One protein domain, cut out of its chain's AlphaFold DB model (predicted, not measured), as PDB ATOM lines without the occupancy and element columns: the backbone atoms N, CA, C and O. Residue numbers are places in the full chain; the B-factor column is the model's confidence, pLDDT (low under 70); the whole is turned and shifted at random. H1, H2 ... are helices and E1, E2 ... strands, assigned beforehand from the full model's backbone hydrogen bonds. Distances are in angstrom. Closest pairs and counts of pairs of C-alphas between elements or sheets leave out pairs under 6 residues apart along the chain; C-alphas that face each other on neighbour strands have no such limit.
ATOM      1  N   PHE A  15      14.270 -26.281 -31.138       89.44
ATOM      2  CA  PHE A  15      15.644 -26.111 -30.688       89.44
ATOM      3  C   PHE A  15      16.560 -26.758 -31.720       89.44
ATOM      4  O   PHE A  15      16.310 -27.892 -32.132       89.44
ATOM      5  N   ILE A  16      17.560 -26.013 -32.171       90.00
ATOM      6  CA  ILE A  16      18.561 -26.453 -33.137       90.00
ATOM      7  C   ILE A  16      19.872 -26.531 -32.377       90.00
ATOM      8  O   ILE A  16      20.271 -25.571 -31.721       90.00
ATOM      9  N   THR A  17      20.483 -27.704 -32.410       89.19
ATOM     10  CA  THR A  17      21.735 -27.989 -31.715       89.19
ATOM     11  C   THR A  17      22.864 -28.020 -32.726       89.19
ATOM     12  O   THR A  17      22.774 -28.765 -33.703       89.19
ATOM     13  N   GLU A  18      23.909 -27.250 -32.459       82.56
ATOM     14  CA  GLU A  18      25.198 -27.299 -33.150       82.56
ATOM     15  C   GLU A  18      26.264 -27.799 -32.158       82.56
ATOM     16  O   GLU A  18      25.988 -27.932 -30.960       82.56
ATOM     17  N   ASP A  19      27.464 -28.129 -32.639       81.81
ATOM     18  CA  ASP A  19      28.519 -28.757 -31.824       81.81
ATOM     19  C   ASP A  19      28.931 -27.920 -30.591       81.81
ATOM     20  O   ASP A  19      29.464 -28.457 -29.616       81.81
ATOM     21  N   ASP A  20      28.664 -26.614 -30.604       78.06
ATOM     22  CA  ASP A  20      29.042 -25.626 -29.593       78.06
ATOM     23  C   ASP A  20      27.850 -24.960 -28.870       78.06
ATOM     24  O   ASP A  20      28.062 -24.130 -27.978       78.06
ATOM     25  N   GLY A  21      26.599 -25.335 -29.170       82.81
ATOM     26  CA  GLY A  21      25.444 -24.668 -28.567       82.81
ATOM     27  C   GLY A  21      24.059 -25.157 -28.985       82.81
ATOM     28  O   GLY A  21      23.872 -26.099 -29.751       82.81
ATOM     29  N   CYS A  22      23.039 -24.501 -28.427       86.00
ATOM     30  CA  CYS A  22      21.637 -24.749 -28.742       86.00
ATOM     31  C   CYS A  22      20.912 -23.417 -28.944       86.00
ATOM     32  O   CYS A  22      20.846 -22.594 -28.028       86.00
ATOM     33  N   GLU A  23      20.344 -23.218 -30.131       89.00
ATOM     34  CA  GLU A  23      19.553 -22.041 -30.472       89.00
ATOM     35  C   GLU A  23      18.065 -22.380 -30.610       89.00
ATOM     36  O   GLU A  23      17.663 -23.339 -31.269       89.00
ATOM     37  N   ALA A  24      17.212 -21.548 -30.011       87.62
ATOM     38  CA  ALA A  24      15.764 -21.666 -30.134       87.62
ATOM     39  C   ALA A  24      15.242 -20.846 -31.326       87.62
ATOM     40  O   ALA A  24      15.435 -19.632 -31.414       87.62
ATOM     41  N   ALA A  25      14.508 -21.499 -32.222       89.12
ATOM     42  CA  ALA A  25      13.822 -20.883 -33.346       89.12
ATOM     43  C   ALA A  25      12.324 -20.710 -33.044       89.12
ATOM     44  O   ALA A  25      11.558 -21.674 -32.960       89.12
ATOM     45  N   PHE A  26      11.910 -19.445 -32.934       86.31
ATOM     46  CA  PHE A  26      10.523 -19.021 -32.701       86.31
ATOM     47  C   PHE A  26       9.793 -18.596 -33.978       86.31
ATOM     48  O   PHE A  26       8.645 -18.176 -33.915       86.31
ATOM     49  N   SER A  27      10.462 -18.625 -35.129       89.19
ATOM     50  CA  SER A  27       9.868 -18.266 -36.412       89.19
ATOM     51  C   SER A  27      10.480 -19.100 -37.526       89.19
ATOM     52  O   SER A  27      11.640 -19.510 -37.448       89.19
ATOM     53  N   THR A  28       9.719 -19.321 -38.596       91.00
ATOM     54  CA  THR A  28      10.213 -20.048 -39.775       91.00
ATOM     55  C   THR A  28      11.397 -19.336 -40.429       91.00
ATOM     56  O   THR A  28      12.313 -19.999 -40.894       91.00
ATOM     57  N   GLN A  29      11.443 -18.000 -40.392       92.44
ATOM     58  CA  GLN A  29      12.603 -17.240 -40.865       92.44
ATOM     59  C   GLN A  29      13.873 -17.597 -40.073       92.44
ATOM     60  O   GLN A  29      14.896 -17.908 -40.676       92.44
ATOM     61  N   LYS A  30      13.809 -17.569 -38.731       90.94
ATOM     62  CA  LYS A  30      14.962 -17.889 -37.872       90.94
ATOM     63  C   LYS A  30      15.343 -19.365 -37.994       90.94
ATOM     64  O   LYS A  30      16.520 -19.677 -38.118       90.94
ATOM     65  N   LEU A  31      14.354 -20.255 -38.057       92.06
ATOM     66  CA  LEU A  31      14.560 -21.681 -38.312       92.06
ATOM     67  C   LEU A  31      15.335 -21.906 -39.616       92.06
ATOM     68  O   LEU A  31      16.372 -22.555 -39.603       92.06
ATOM     69  N   LEU A  32      14.867 -21.338 -40.731       92.12
ATOM     70  CA  LEU A  32      15.516 -21.509 -42.030       92.12
ATOM     71  C   LEU A  32      16.893 -20.852 -42.097       92.12
ATOM     72  O   LEU A  32      17.701 -21.298 -42.895       92.12
ATOM     73  N   SER A  33      17.176 -19.822 -41.291       90.75
ATOM     74  CA  SER A  33      18.527 -19.252 -41.213       90.75
ATOM     75  C   SER A  33      19.525 -20.145 -40.477       90.75
ATOM     76  O   SER A  33      20.707 -20.073 -40.788       90.75
ATOM     77  N   LEU A  34      19.045 -20.961 -39.537       91.50
ATOM     78  CA  LEU A  34      19.868 -21.805 -38.669       91.50
ATOM     79  C   LEU A  34      20.039 -23.235 -39.183       91.50
ATOM     80  O   LEU A  34      21.033 -23.873 -38.886       91.50
ATOM     81  N   LEU A  35      19.067 -23.766 -39.926       90.19
ATOM     82  CA  LEU A  35      19.216 -25.096 -40.513       90.19
ATOM     83  C   LEU A  35      20.386 -25.100 -41.492       90.19
ATOM     84  O   LEU A  35      20.501 -24.172 -42.286       90.19
ATOM     85  N   ASP A  36      21.192 -26.154 -41.504       90.44
ATOM     86  CA  ASP A  36      22.087 -26.404 -42.627       90.44
ATOM     87  C   ASP A  36      21.273 -27.014 -43.774       90.44
ATOM     88  O   ASP A  36      20.574 -28.017 -43.606       90.44
ATOM     89  N   ILE A  37      21.252 -26.339 -44.919       92.00
ATOM     90  CA  ILE A  37      20.440 -26.732 -46.072       92.00
ATOM     91  C   ILE A  37      21.395 -26.897 -47.237       92.00
ATOM     92  O   ILE A  37      21.898 -25.901 -47.730       92.00
ATOM     93  N   GLU A  38      21.579 -28.126 -47.706       93.88
ATOM     94  CA  GLU A  38      22.461 -28.421 -48.846       93.88
ATOM     95  C   GLU A  38      21.711 -28.414 -50.190       93.88
ATOM     96  O   GLU A  38      22.293 -28.254 -51.261       93.88
ATOM     97  N   HIS A  39      20.389 -28.611 -50.158       93.94
ATOM     98  CA  HIS A  39      19.602 -28.776 -51.376       93.94
ATOM     99  C   HIS A  39      19.334 -27.419 -52.067       93.94
ATOM    100  O   HIS A  39      18.808 -26.510 -51.416       93.94
ATOM    101  N   PRO A  40      19.555 -27.273 -53.393       94.56
ATOM    102  CA  PRO A  40      19.372 -26.003 -54.112       94.56
ATOM    103  C   PRO A  40      17.973 -25.390 -53.971       94.56
ATOM    104  O   PRO A  40      17.828 -24.191 -53.743       94.56
ATOM    105  N   VAL A  41      16.925 -26.218 -54.034       92.50
ATOM    106  CA  VAL A  41      15.536 -25.759 -53.818       92.50
ATOM    107  C   VAL A  41      15.327 -25.281 -52.378       92.50
ATOM    108  O   VAL A  41      14.545 -24.367 -52.128       92.50
ATOM    109  N   GLY A  42      16.054 -25.861 -51.422       93.31
ATOM    110  CA  GLY A  42      16.030 -25.420 -50.033       93.31
ATOM    111  C   GLY A  42      16.687 -24.047 -49.850       93.31
ATOM    112  O   GLY A  42      16.148 -23.220 -49.116       93.31
ATOM    113  N   HIS A  43      17.787 -23.762 -50.556       95.31
ATOM    114  CA  HIS A  43      18.372 -22.416 -50.601       95.31
ATOM    115  C   HIS A  43      17.407 -21.399 -51.215       95.31
ATOM    116  O   HIS A  43      17.173 -20.348 -50.621       95.31
ATOM    117  N   LEU A  44      16.766 -21.745 -52.337       95.50
ATOM    118  CA  LEU A  44      15.749 -20.896 -52.962       95.50
ATOM    119  C   LEU A  44      14.611 -20.563 -51.985       95.50
ATOM    120  O   LEU A  44      14.189 -19.411 -51.872       95.50
ATOM    121  N   LEU A  45      14.131 -21.565 -51.241       94.88
ATOM    122  CA  LEU A  45      13.073 -21.388 -50.251       94.88
ATOM    123  C   LEU A  45      13.523 -20.524 -49.064       94.88
ATOM    124  O   LEU A  45      12.757 -19.667 -48.610       94.88
ATOM    125  N   ARG A  46      14.756 -20.718 -48.573       95.25
ATOM    126  CA  ARG A  46      15.365 -19.868 -47.537       95.25
ATOM    127  C   ARG A  46      15.375 -18.415 -47.995       95.25
ATOM    128  O   ARG A  46      14.864 -17.556 -47.277       95.25
ATOM    129  N   ASP A  47      15.895 -18.149 -49.186       95.44
ATOM    130  CA  ASP A  47      16.024 -16.794 -49.719       95.44
ATOM    131  C   ASP A  47      14.661 -16.134 -49.928       95.44
ATOM    132  O   ASP A  47      14.460 -14.981 -49.535       95.44
ATOM    133  N   ALA A  48      13.687 -16.878 -50.459       95.00
ATOM    134  CA  ALA A  48      12.311 -16.410 -50.590       95.00
ATOM    135  C   ALA A  48      11.717 -16.012 -49.229       95.00
ATOM    136  O   ALA A  48      11.132 -14.933 -49.104       95.00
ATOM    137  N   CYS A  49      11.917 -16.825 -48.186       94.56
ATOM    138  CA  CYS A  49      11.432 -16.525 -46.837       94.56
ATOM    139  C   CYS A  49      12.135 -15.321 -46.212       94.56
ATOM    140  O   CYS A  49      11.474 -14.446 -45.651       94.56
ATOM    141  N   LEU A  50      13.463 -15.239 -46.315       93.06
ATOM    142  CA  LEU A  50      14.224 -14.106 -45.788       93.06
ATOM    143  C   LEU A  50      13.795 -12.797 -46.465       93.06
ATOM    144  O   LEU A  50      13.587 -11.794 -45.784       93.06
ATOM    145  N   ASN A  51      13.601 -12.810 -47.784       95.38
ATOM    146  CA  ASN A  51      13.141 -11.643 -48.537       95.38
ATOM    147  C   ASN A  51      11.681 -11.286 -48.231       95.38
ATOM    148  O   ASN A  51      11.355 -10.105 -48.103       95.38
ATOM    149  N   HIS A  52      10.807 -12.281 -48.068       93.69
ATOM    150  CA  HIS A  52       9.419 -12.065 -47.667       93.69
ATOM    151  C   HIS A  52       9.336 -11.434 -46.274       93.69
ATOM    152  O   HIS A  52       8.674 -10.411 -46.104       93.69
ATOM    153  N   SER A  53      10.080 -11.970 -45.301       92.94
ATOM    154  CA  SER A  53      10.125 -11.411 -43.949       92.94
ATOM    155  C   SER A  53      10.678  -9.987 -43.929       92.94
ATOM    156  O   SER A  53      10.125  -9.124 -43.259       92.94
ATOM    157  N   LYS A  54      11.713  -9.684 -44.724       93.75
ATOM    158  CA  LYS A  54      12.238  -8.311 -44.842       93.75
ATOM    159  C   LYS A  54      11.199  -7.312 -45.362       93.75
ATOM    160  O   LYS A  54      11.264  -6.143 -45.003       93.75
ATOM    161  N   ARG A  55      10.272  -7.750 -46.223       93.50
ATOM    162  CA  ARG A  55       9.256  -6.883 -46.846       93.50
ATOM    163  C   ARG A  55       7.964  -6.773 -46.035       93.50
ATOM    164  O   ARG A  55       7.392  -5.695 -45.981       93.50
ATOM    165  N   ILE A  56       7.488  -7.884 -45.472       89.94
ATOM    166  CA  ILE A  56       6.150  -8.006 -44.858       89.94
ATOM    167  C   ILE A  56       6.238  -8.259 -43.341       89.94
ATOM    168  O   ILE A  56       5.278  -8.028 -42.611       89.94
ATOM    169  N   GLY A  57       7.383  -8.721 -42.833       88.88
ATOM    170  CA  GLY A  57       7.636  -8.942 -41.403       88.88
ATOM    171  C   GLY A  57       7.031 -10.220 -40.813       88.88
ATOM    172  O   GLY A  57       7.366 -10.594 -39.692       88.88
ATOM    173  N   SER A  58       6.146 -10.913 -41.534       88.56
ATOM    174  CA  SER A  58       5.474 -12.133 -41.068       88.56
ATOM    175  C   SER A  58       5.139 -13.068 -42.240       88.56
ATOM    176  O   SER A  58       5.627 -12.862 -43.343       88.56
ATOM    177  N   GLY A  59       4.386 -14.152 -42.009       89.44
ATOM    178  CA  GLY A  59       3.865 -15.002 -43.093       89.44
ATOM    179  C   GLY A  59       4.819 -16.058 -43.669       89.44
ATOM    180  O   GLY A  59       4.389 -16.888 -44.465       89.44
ATOM    181  N   CYS A  60       6.083 -16.118 -43.230       93.19
ATOM    182  CA  CYS A  60       7.061 -17.088 -43.755       93.19
ATOM    183  C   CYS A  60       6.624 -18.553 -43.601       93.19
ATOM    184  O   CYS A  60       6.860 -19.360 -44.492       93.19
ATOM    185  N   THR A  61       5.971 -18.909 -42.490       92.12
ATOM    186  CA  THR A  61       5.433 -20.267 -42.298       92.12
ATOM    187  C   THR A  61       4.383 -20.594 -43.353       92.12
ATOM    188  O   THR A  61       4.468 -21.634 -43.997       92.12
ATOM    189  N   THR A  62       3.429 -19.684 -43.566       92.50
ATOM    190  CA  THR A  62       2.377 -19.834 -44.575       92.50
ATOM    191  C   THR A  62       2.977 -19.966 -45.967       92.50
ATOM    192  O   THR A  62       2.604 -20.879 -46.695       92.50
ATOM    193  N   LEU A  63       3.960 -19.127 -46.302       93.12
ATOM    194  CA  LEU A  63       4.662 -19.178 -47.582       93.12
ATOM    195  C   LEU A  63       5.282 -20.560 -47.838       93.12
ATOM    196  O   LEU A  63       5.035 -21.154 -48.885       93.12
ATOM    197  N   VAL A  64       6.034 -21.103 -46.873       93.25
ATOM    198  CA  VAL A  64       6.654 -22.436 -46.987       93.25
ATOM    199  C   VAL A  64       5.605 -23.539 -47.108       93.25
ATOM    200  O   VAL A  64       5.728 -24.420 -47.956       93.25
ATOM    201  N   CYS A  65       4.558 -23.495 -46.282       93.25
ATOM    202  CA  CYS A  65       3.490 -24.494 -46.307       93.25
ATOM    203  C   CYS A  65       2.709 -24.473 -47.629       93.25
ATOM    204  O   CYS A  65       2.394 -25.536 -48.167       93.25
ATOM    205  N   MET A  66       2.422 -23.286 -48.167       93.88
ATOM    206  CA  MET A  66       1.767 -23.134 -49.465       93.88
ATOM    207  C   MET A  66       2.665 -23.628 -50.595       93.88
ATOM    208  O   MET A  66       2.196 -24.403 -51.420       93.88
ATOM    209  N   ALA A  67       3.950 -23.260 -50.598       93.62
ATOM    210  CA  ALA A  67       4.905 -23.738 -51.596       93.62
ATOM    211  C   ALA A  67       5.005 -25.271 -51.602       93.62
ATOM    212  O   ALA A  67       4.957 -25.882 -52.665       93.62
ATOM    213  N   GLY A  68       5.068 -25.905 -50.425       94.31
ATOM    214  CA  GLY A  68       5.076 -27.366 -50.309       94.31
ATOM    215  C   GLY A  68       3.772 -28.016 -50.780       94.31
ATOM    216  O   GLY A  68       3.796 -28.979 -51.542       94.31
ATOM    217  N   THR A  69       2.621 -27.469 -50.374       94.31
ATOM    218  CA  THR A  69       1.303 -27.963 -50.815       94.31
ATOM    219  C   THR A  69       1.146 -27.848 -52.328       94.31
ATOM    220  O   THR A  69       0.672 -28.779 -52.977       94.31
ATOM    221  N   TRP A  70       1.585 -26.728 -52.899       94.00
ATOM    222  CA  TRP A  70       1.525 -26.496 -54.332       94.00
ATOM    223  C   TRP A  70       2.496 -27.410 -55.087       94.00
ATOM    224  O   TRP A  70       2.089 -28.037 -56.058       94.00
ATOM    225  N   ALA A  71       3.730 -27.590 -54.613       94.31
ATOM    226  CA  ALA A  71       4.674 -28.531 -55.218       94.31
ATOM    227  C   ALA A  71       4.116 -29.965 -55.262       94.31
ATOM    228  O   ALA A  71       4.222 -30.628 -56.290       94.31
ATOM    229  N   ASN A  72       3.445 -30.413 -54.193       95.38
ATOM    230  CA  ASN A  72       2.784 -31.720 -54.168       95.38
ATOM    231  C   ASN A  72       1.649 -31.816 -55.199       95.38
ATOM    232  O   ASN A  72       1.544 -32.818 -55.900       95.38
ATOM    233  N   ALA A  73       0.819 -30.775 -55.316       94.50
ATOM    234  CA  ALA A  73      -0.244 -30.739 -56.319       94.50
ATOM    235  C   ALA A  73       0.320 -30.736 -57.750       94.50
ATOM    236  O   ALA A  73      -0.186 -31.451 -58.610       94.50
ATOM    237  N   ILE A  74       1.394 -29.979 -57.998       95.81
ATOM    238  CA  ILE A  74       2.098 -29.965 -59.288       95.81
ATOM    239  C   ILE A  74       2.640 -31.354 -59.610       95.81
ATOM    240  O   ILE A  74       2.484 -31.798 -60.743       95.81
ATOM    241  N   GLN A  75       3.227 -32.057 -58.637       96.50
ATOM    242  CA  GLN A  75       3.726 -33.412 -58.860       96.50
ATOM    243  C   GLN A  75       2.610 -34.350 -59.339       96.50
ATOM    244  O   GLN A  75       2.809 -35.052 -60.322       96.50
ATOM    245  N   SER A  76       1.420 -34.299 -58.730       96.50
ATOM    246  CA  SER A  76       0.275 -35.099 -59.191       96.50
ATOM    247  C   SER A  76      -0.133 -34.777 -60.634       96.50
ATOM    248  O   SER A  76      -0.408 -35.688 -61.406       96.50
ATOM    249  N   LEU A  77      -0.106 -33.502 -61.035       96.38
ATOM    250  CA  LEU A  77      -0.402 -33.099 -62.417       96.38
ATOM    251  C   LEU A  77       0.673 -33.582 -63.404       96.38
ATOM    252  O   LEU A  77       0.356 -33.985 -64.524       96.38
ATOM    253  N   LEU A  78       1.943 -33.552 -62.995       97.44
ATOM    254  CA  LEU A  78       3.050 -34.074 -63.797       97.44
ATOM    255  C   LEU A  78       2.940 -35.592 -63.978       97.44
ATOM    256  O   LEU A  78       3.167 -36.085 -65.081       97.44
ATOM    257  N   ASP A  79       2.547 -36.315 -62.928       97.75
ATOM    258  CA  ASP A  79       2.338 -37.766 -62.969       97.75
ATOM    259  C   ASP A  79       1.172 -38.150 -63.904       97.75
ATOM    260  O   ASP A  79       1.205 -39.202 -64.544       97.75
ATOM    261  N   GLU A  80       0.175 -37.271 -64.052       97.19
ATOM    262  CA  GLU A  80      -0.913 -37.381 -65.038       97.19
ATOM    263  C   GLU A  80      -0.485 -37.007 -66.474       97.19
ATOM    264  O   GLU A  80      -1.275 -37.106 -67.415       97.19
ATOM    265  N   GLY A  81       0.772 -36.601 -66.674       97.50
ATOM    266  CA  GLY A  81       1.333 -36.261 -67.982       97.50
ATOM    267  C   GLY A  81       1.023 -34.839 -68.454       97.50
ATOM    268  O   GLY A  81       1.194 -34.536 -69.637       97.50
ATOM    269  N   ILE A  82       0.575 -33.951 -67.562       97.56
ATOM    270  CA  ILE A  82       0.324 -32.546 -67.898       97.56
ATOM    271  C   ILE A  82       1.666 -31.820 -68.044       97.56
ATOM    272  O   ILE A  82       2.559 -31.941 -67.207       97.56
ATOM    273  N   SER A  83       1.820 -31.047 -69.121       97.50
ATOM    274  CA  SER A  83       3.073 -30.342 -69.391       97.50
ATOM    275  C   SER A  83       3.348 -29.231 -68.369       97.50
ATOM    276  O   SER A  83       2.434 -28.541 -67.910       97.50
ATOM    277  N   VAL A  84       4.631 -29.001 -68.072       96.38
ATOM    278  CA  VAL A  84       5.079 -27.911 -67.189       96.38
ATOM    279  C   VAL A  84       4.585 -26.547 -67.686       96.38
ATOM    280  O   VAL A  84       4.184 -25.715 -66.879       96.38
ATOM    281  N   GLU A  85       4.561 -26.324 -69.002       97.19
ATOM    282  CA  GLU A  85       4.090 -25.073 -69.610       97.19
ATOM    283  C   GLU A  85       2.605 -24.821 -69.317       97.19
ATOM    284  O   GLU A  85       2.218 -23.723 -68.911       97.19
ATOM    285  N   THR A  86       1.773 -25.859 -69.447       97.19
ATOM    286  CA  THR A  86       0.345 -25.784 -69.118       97.19
ATOM    287  C   THR A  86       0.132 -25.498 -67.632       97.19
ATOM    288  O   THR A  86      -0.667 -24.629 -67.287       97.19
ATOM    289  N   ILE A  87       0.866 -26.191 -66.754       96.88
ATOM    290  CA  ILE A  87       0.787 -25.989 -65.299       96.88
ATOM    291  C   ILE A  87       1.193 -24.560 -64.933       96.88
ATOM    292  O   ILE A  87       0.513 -23.924 -64.131       96.88
ATOM    293  N   HIS A  88       2.265 -24.043 -65.535       95.50
ATOM    294  CA  HIS A  88       2.737 -22.681 -65.303       95.50
ATOM    295  C   HIS A  88       1.687 -21.643 -65.722       95.50
ATOM    296  O   HIS A  88       1.296 -20.804 -64.916       95.50
ATOM    297  N   SER A  89       1.169 -21.738 -66.952       96.38
ATOM    298  CA  SER A  89       0.146 -20.812 -67.463       96.38
ATOM    299  C   SER A  89      -1.140 -20.827 -66.625       96.38
ATOM    300  O   SER A  89      -1.714 -19.772 -66.331       96.38
ATOM    301  N   LEU A  90      -1.583 -22.014 -66.204       95.19
ATOM    302  CA  LEU A  90      -2.740 -22.150 -65.327       95.19
ATOM    303  C   LEU A  90      -2.453 -21.590 -63.927       95.19
ATOM    304  O   LEU A  90      -3.300 -20.901 -63.362       95.19
ATOM    305  N   GLY A  91      -1.262 -21.853 -63.386       94.00
ATOM    306  CA  GLY A  91      -0.816 -21.353 -62.087       94.00
ATOM    307  C   GLY A  91      -0.831 -19.829 -62.007       94.00
ATOM    308  O   GLY A  91      -1.407 -19.282 -61.066       94.00
ATOM    309  N   ASP A  92      -0.290 -19.147 -63.018       94.81
ATOM    310  CA  ASP A  92      -0.329 -17.680 -63.113       94.81
ATOM    311  C   ASP A  92      -1.771 -17.159 -63.126       94.81
ATOM    312  O   ASP A  92      -2.121 -16.228 -62.394       94.81
ATOM    313  N   SER A  93      -2.636 -17.809 -63.908       95.81
ATOM    314  CA  SER A  93      -4.047 -17.428 -64.022       95.81
ATOM    315  C   SER A  93      -4.783 -17.576 -62.685       95.81
ATOM    316  O   SER A  93      -5.518 -16.678 -62.276       95.81
ATOM    317  N   ILE A  94      -4.553 -18.681 -61.970       94.75
ATOM    318  CA  ILE A  94      -5.139 -18.930 -60.645       94.75
ATOM    319  C   ILE A  94      -4.645 -17.895 -59.633       94.75
ATOM    320  O   ILE A  94      -5.447 -17.357 -58.871       94.75
ATOM    321  N   MET A  95      -3.349 -17.573 -59.635       93.88
ATOM    322  CA  MET A  95      -2.791 -16.586 -58.707       93.88
ATOM    323  C   MET A  95      -3.391 -15.201 -58.900       93.88
ATOM    324  O   MET A  95      -3.683 -14.533 -57.906       93.88
ATOM    325  N   HIS A  96      -3.618 -14.783 -60.146       95.94
ATOM    326  CA  HIS A  96      -4.309 -13.528 -60.431       95.94
ATOM    327  C   HIS A  96      -5.717 -13.506 -59.830       95.94
ATOM    328  O   HIS A  96      -6.037 -12.586 -59.078       95.94
ATOM    329  N   VAL A  97      -6.506 -14.560 -60.054       97.06
ATOM    330  CA  VAL A  97      -7.860 -14.682 -59.486       97.06
ATOM    331  C   VAL A  97      -7.838 -14.638 -57.956       97.06
ATOM    332  O   VAL A  97      -8.647 -13.940 -57.349       97.06
ATOM    333  N   CYS A  98      -6.903 -15.342 -57.312       95.06
ATOM    334  CA  CYS A  98      -6.786 -15.329 -55.854       95.06
ATOM    335  C   CYS A  98      -6.438 -13.938 -55.309       95.06
ATOM    336  O   CYS A  98      -7.010 -13.511 -54.308       95.06
ATOM    337  N   VAL A  99      -5.508 -13.230 -55.954       95.50
ATOM    338  CA  VAL A  99      -5.115 -11.878 -55.539       95.50
ATOM    339  C   VAL A  99      -6.273 -10.900 -55.697       95.50
ATOM    340  O   VAL A  99      -6.480 -10.072 -54.810       95.50
ATOM    341  N   ASP A 100      -7.022 -10.988 -56.790       96.81
ATOM    342  CA  ASP A 100      -8.142 -10.086 -57.043       96.81
ATOM    343  C   ASP A 100      -9.286 -10.333 -56.056       96.81
ATOM    344  O   ASP A 100      -9.740  -9.384 -55.421       96.81
ATOM    345  N   ALA A 101      -9.622 -11.595 -55.772       96.88
ATOM    346  CA  ALA A 101     -10.575 -11.935 -54.714       96.88
ATOM    347  C   ALA A 101     -10.136 -11.402 -53.334       96.88
ATOM    348  O   ALA A 101     -10.944 -10.860 -52.584       96.88
ATOM    349  N   CYS A 102      -8.845 -11.497 -52.992       94.56
ATOM    350  CA  CYS A 102      -8.337 -10.927 -51.741       94.56
ATOM    351  C   CYS A 102      -8.467  -9.401 -51.678       94.56
ATOM    352  O   CYS A 102      -8.636  -8.871 -50.584       94.56
ATOM    353  N   LYS A 103      -8.358  -8.692 -52.808       94.62
ATOM    354  CA  LYS A 103      -8.525  -7.231 -52.859       94.62
ATOM    355  C   LYS A 103      -9.987  -6.819 -52.768       94.62
ATOM    356  O   LYS A 103     -10.275  -5.827 -52.113       94.62
ATOM    357  N   GLU A 104     -10.884  -7.554 -53.420       95.75
ATOM    358  CA  GLU A 104     -12.326  -7.282 -53.395       95.75
ATOM    359  C   GLU A 104     -12.905  -7.422 -51.984       95.75
ATOM    360  O   GLU A 104     -13.731  -6.616 -51.567       95.75
ATOM    361  N   GLU A 105     -12.411  -8.400 -51.224       93.88
ATOM    362  CA  GLU A 105     -12.830  -8.658 -49.842       93.88
ATOM    363  C   GLU A 105     -12.000  -7.882 -48.801       93.88
ATOM    364  O   GLU A 105     -12.253  -7.975 -47.595       93.88
ATOM    365  N   ALA A 106     -10.975  -7.133 -49.226       92.56
ATOM    366  CA  ALA A 106     -10.137  -6.373 -48.309       92.56
ATOM    367  C   ALA A 106     -10.919  -5.189 -47.734       92.56
ATOM    368  O   ALA A 106     -11.358  -4.290 -48.449       92.56
ATOM    369  N   ILE A 107     -11.038  -5.158 -46.408       91.56
ATOM    370  CA  ILE A 107     -11.615  -4.020 -45.696       91.56
ATOM    371  C   ILE A 107     -10.507  -2.994 -45.470       91.56
ATOM    372  O   ILE A 107      -9.546  -3.263 -44.743       91.56
ATOM    373  N   ASP A 108     -10.649  -1.817 -46.077       87.50
ATOM    374  CA  ASP A 108      -9.787  -0.680 -45.777       87.50
ATOM    375  C   ASP A 108     -10.178  -0.077 -44.421       87.50
ATOM    376  O   ASP A 108     -11.313   0.344 -44.197       87.50
ATOM    377  N   CYS A 109      -9.220  -0.057 -43.499       88.69
ATOM    378  CA  CYS A 109      -9.388   0.495 -42.160       88.69
ATOM    379  C   CYS A 109      -8.741   1.880 -42.013       88.69
ATOM    380  O   CYS A 109      -8.627   2.364 -40.885       88.69
ATOM    381  N   SER A 110      -8.302   2.516 -43.103       88.31
ATOM    382  CA  SER A 110      -7.611   3.814 -43.067       88.31
ATOM    383  C   SER A 110      -8.431   4.884 -42.338       88.31
ATOM    384  O   SER A 110      -7.912   5.537 -41.433       88.31
ATOM    385  N   ASP A 111      -9.737   4.962 -42.610       79.19
ATOM    386  CA  ASP A 111     -10.653   5.909 -41.955       79.19
ATOM    387  C   ASP A 111     -10.777   5.664 -40.436       79.19
ATOM    388  O   ASP A 111     -10.918   6.593 -39.632       79.19
ATOM    389  N   ILE A 112     -10.695   4.396 -40.015       83.62
ATOM    390  CA  ILE A 112     -10.736   4.006 -38.598       83.62
ATOM    391  C   ILE A 112      -9.438   4.434 -37.909       83.62
ATOM    392  O   ILE A 112      -9.476   4.957 -36.794       83.62
ATOM    393  N   ILE A 113      -8.296   4.243 -38.569       82.38
ATOM    394  CA  ILE A 113      -6.980   4.622 -38.045       82.38
ATOM    395  C   ILE A 113      -6.895   6.148 -37.881       82.38
ATOM    396  O   ILE A 113      -6.540   6.612 -36.796       82.38
TER     397      ILE A 113
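What this domain is: This is residues 15 to 113 of the 154 residues of an uncharacterized protein of Stichopus japonicus (UniProt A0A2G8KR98). A flat, open zigzag of three long helices, H2, H3 and H4, has a small head at one end, made of the strand hairpin E1 and E2 with short H1 between the hairpin and H2. H3 and H4 make a V that meets near Leu 78 and Val 84, and residues 92 to 113, from within H4 through short H5, stick out. The printed part has 99 residues, with two named strands and five named helices in the order E1 E2 H1 H2 H3 H4 H5; the sheet, E1 - E2, is antiparallel and the class is mostly helix. The whole is loose, with a radius of gyration of the C-alphas of 17.8 A and spans of 51 by 49 by 16 A.

How they stand to each other: E1, residues 15 to 18, and E2, residues 21 to 25, form an antiparallel hairpin at 148 degrees; N 16 and O 23 are 2.8 A apart and N 18 and O 21 are 2.9 A apart, both within hydrogen-bond range. The closest C-alphas of E2 and H1, residues 28 to 34, are those of Ala 25 and Leu 31, 5.1 A apart. H1 touches H2, residues 40 to 56, at a steep tilt of 53 degrees, opposite ways; their closest C-alphas, those of Leu 32 and Arg 46, are 5.7 A apart. H3, residues 60 to 79, is the hub, touching three helices. With residues 60 to 64 alone it touches H2, a helical hairpin at a steep tilt of 41 degrees, opposite ways, closest at the C-alphas of Cys 49 and Cys 60, 5.4 A. With residues 60 to 61 alone it touches H1, about perpendicular at 90 degrees, closest at the C-alphas of Thr 28 and Thr 61, 5.4 A. H3 and H4, residues 84 to 104, form a helical hairpin and only just touch, with 3 pairs of C-alphas within 8 A, at a steep tilt of 39 degrees, opposite ways. H2 and H4 are apart. In H1, H2, H3 and H4 every O i to N i+4 pair is within hydrogen-bond range; H5, residues 110 to 113, is too short for such a pair.

Where its parts are: E1 begins at C-alpha 15 (15.644, -26.111, -30.688) and spans 9.9 A; E2 spans 13.1 A. H1 spans 9.9 A, H2 24.2 A, H3 28.6 A and H4 30.3 A, ending at C-alpha 104 (-12.326, -7.282, -53.395). H5 spans 5.1 A and ends at C-alpha 113 (-6.980, 4.622, -38.045).

The domain as a whole: The two C-alphas farthest apart, those of Asp 19 and Asp 111, are 53.3 A apart. The printed part has no cut, and its six links are tight. No printed residue has a pLDDT under 70.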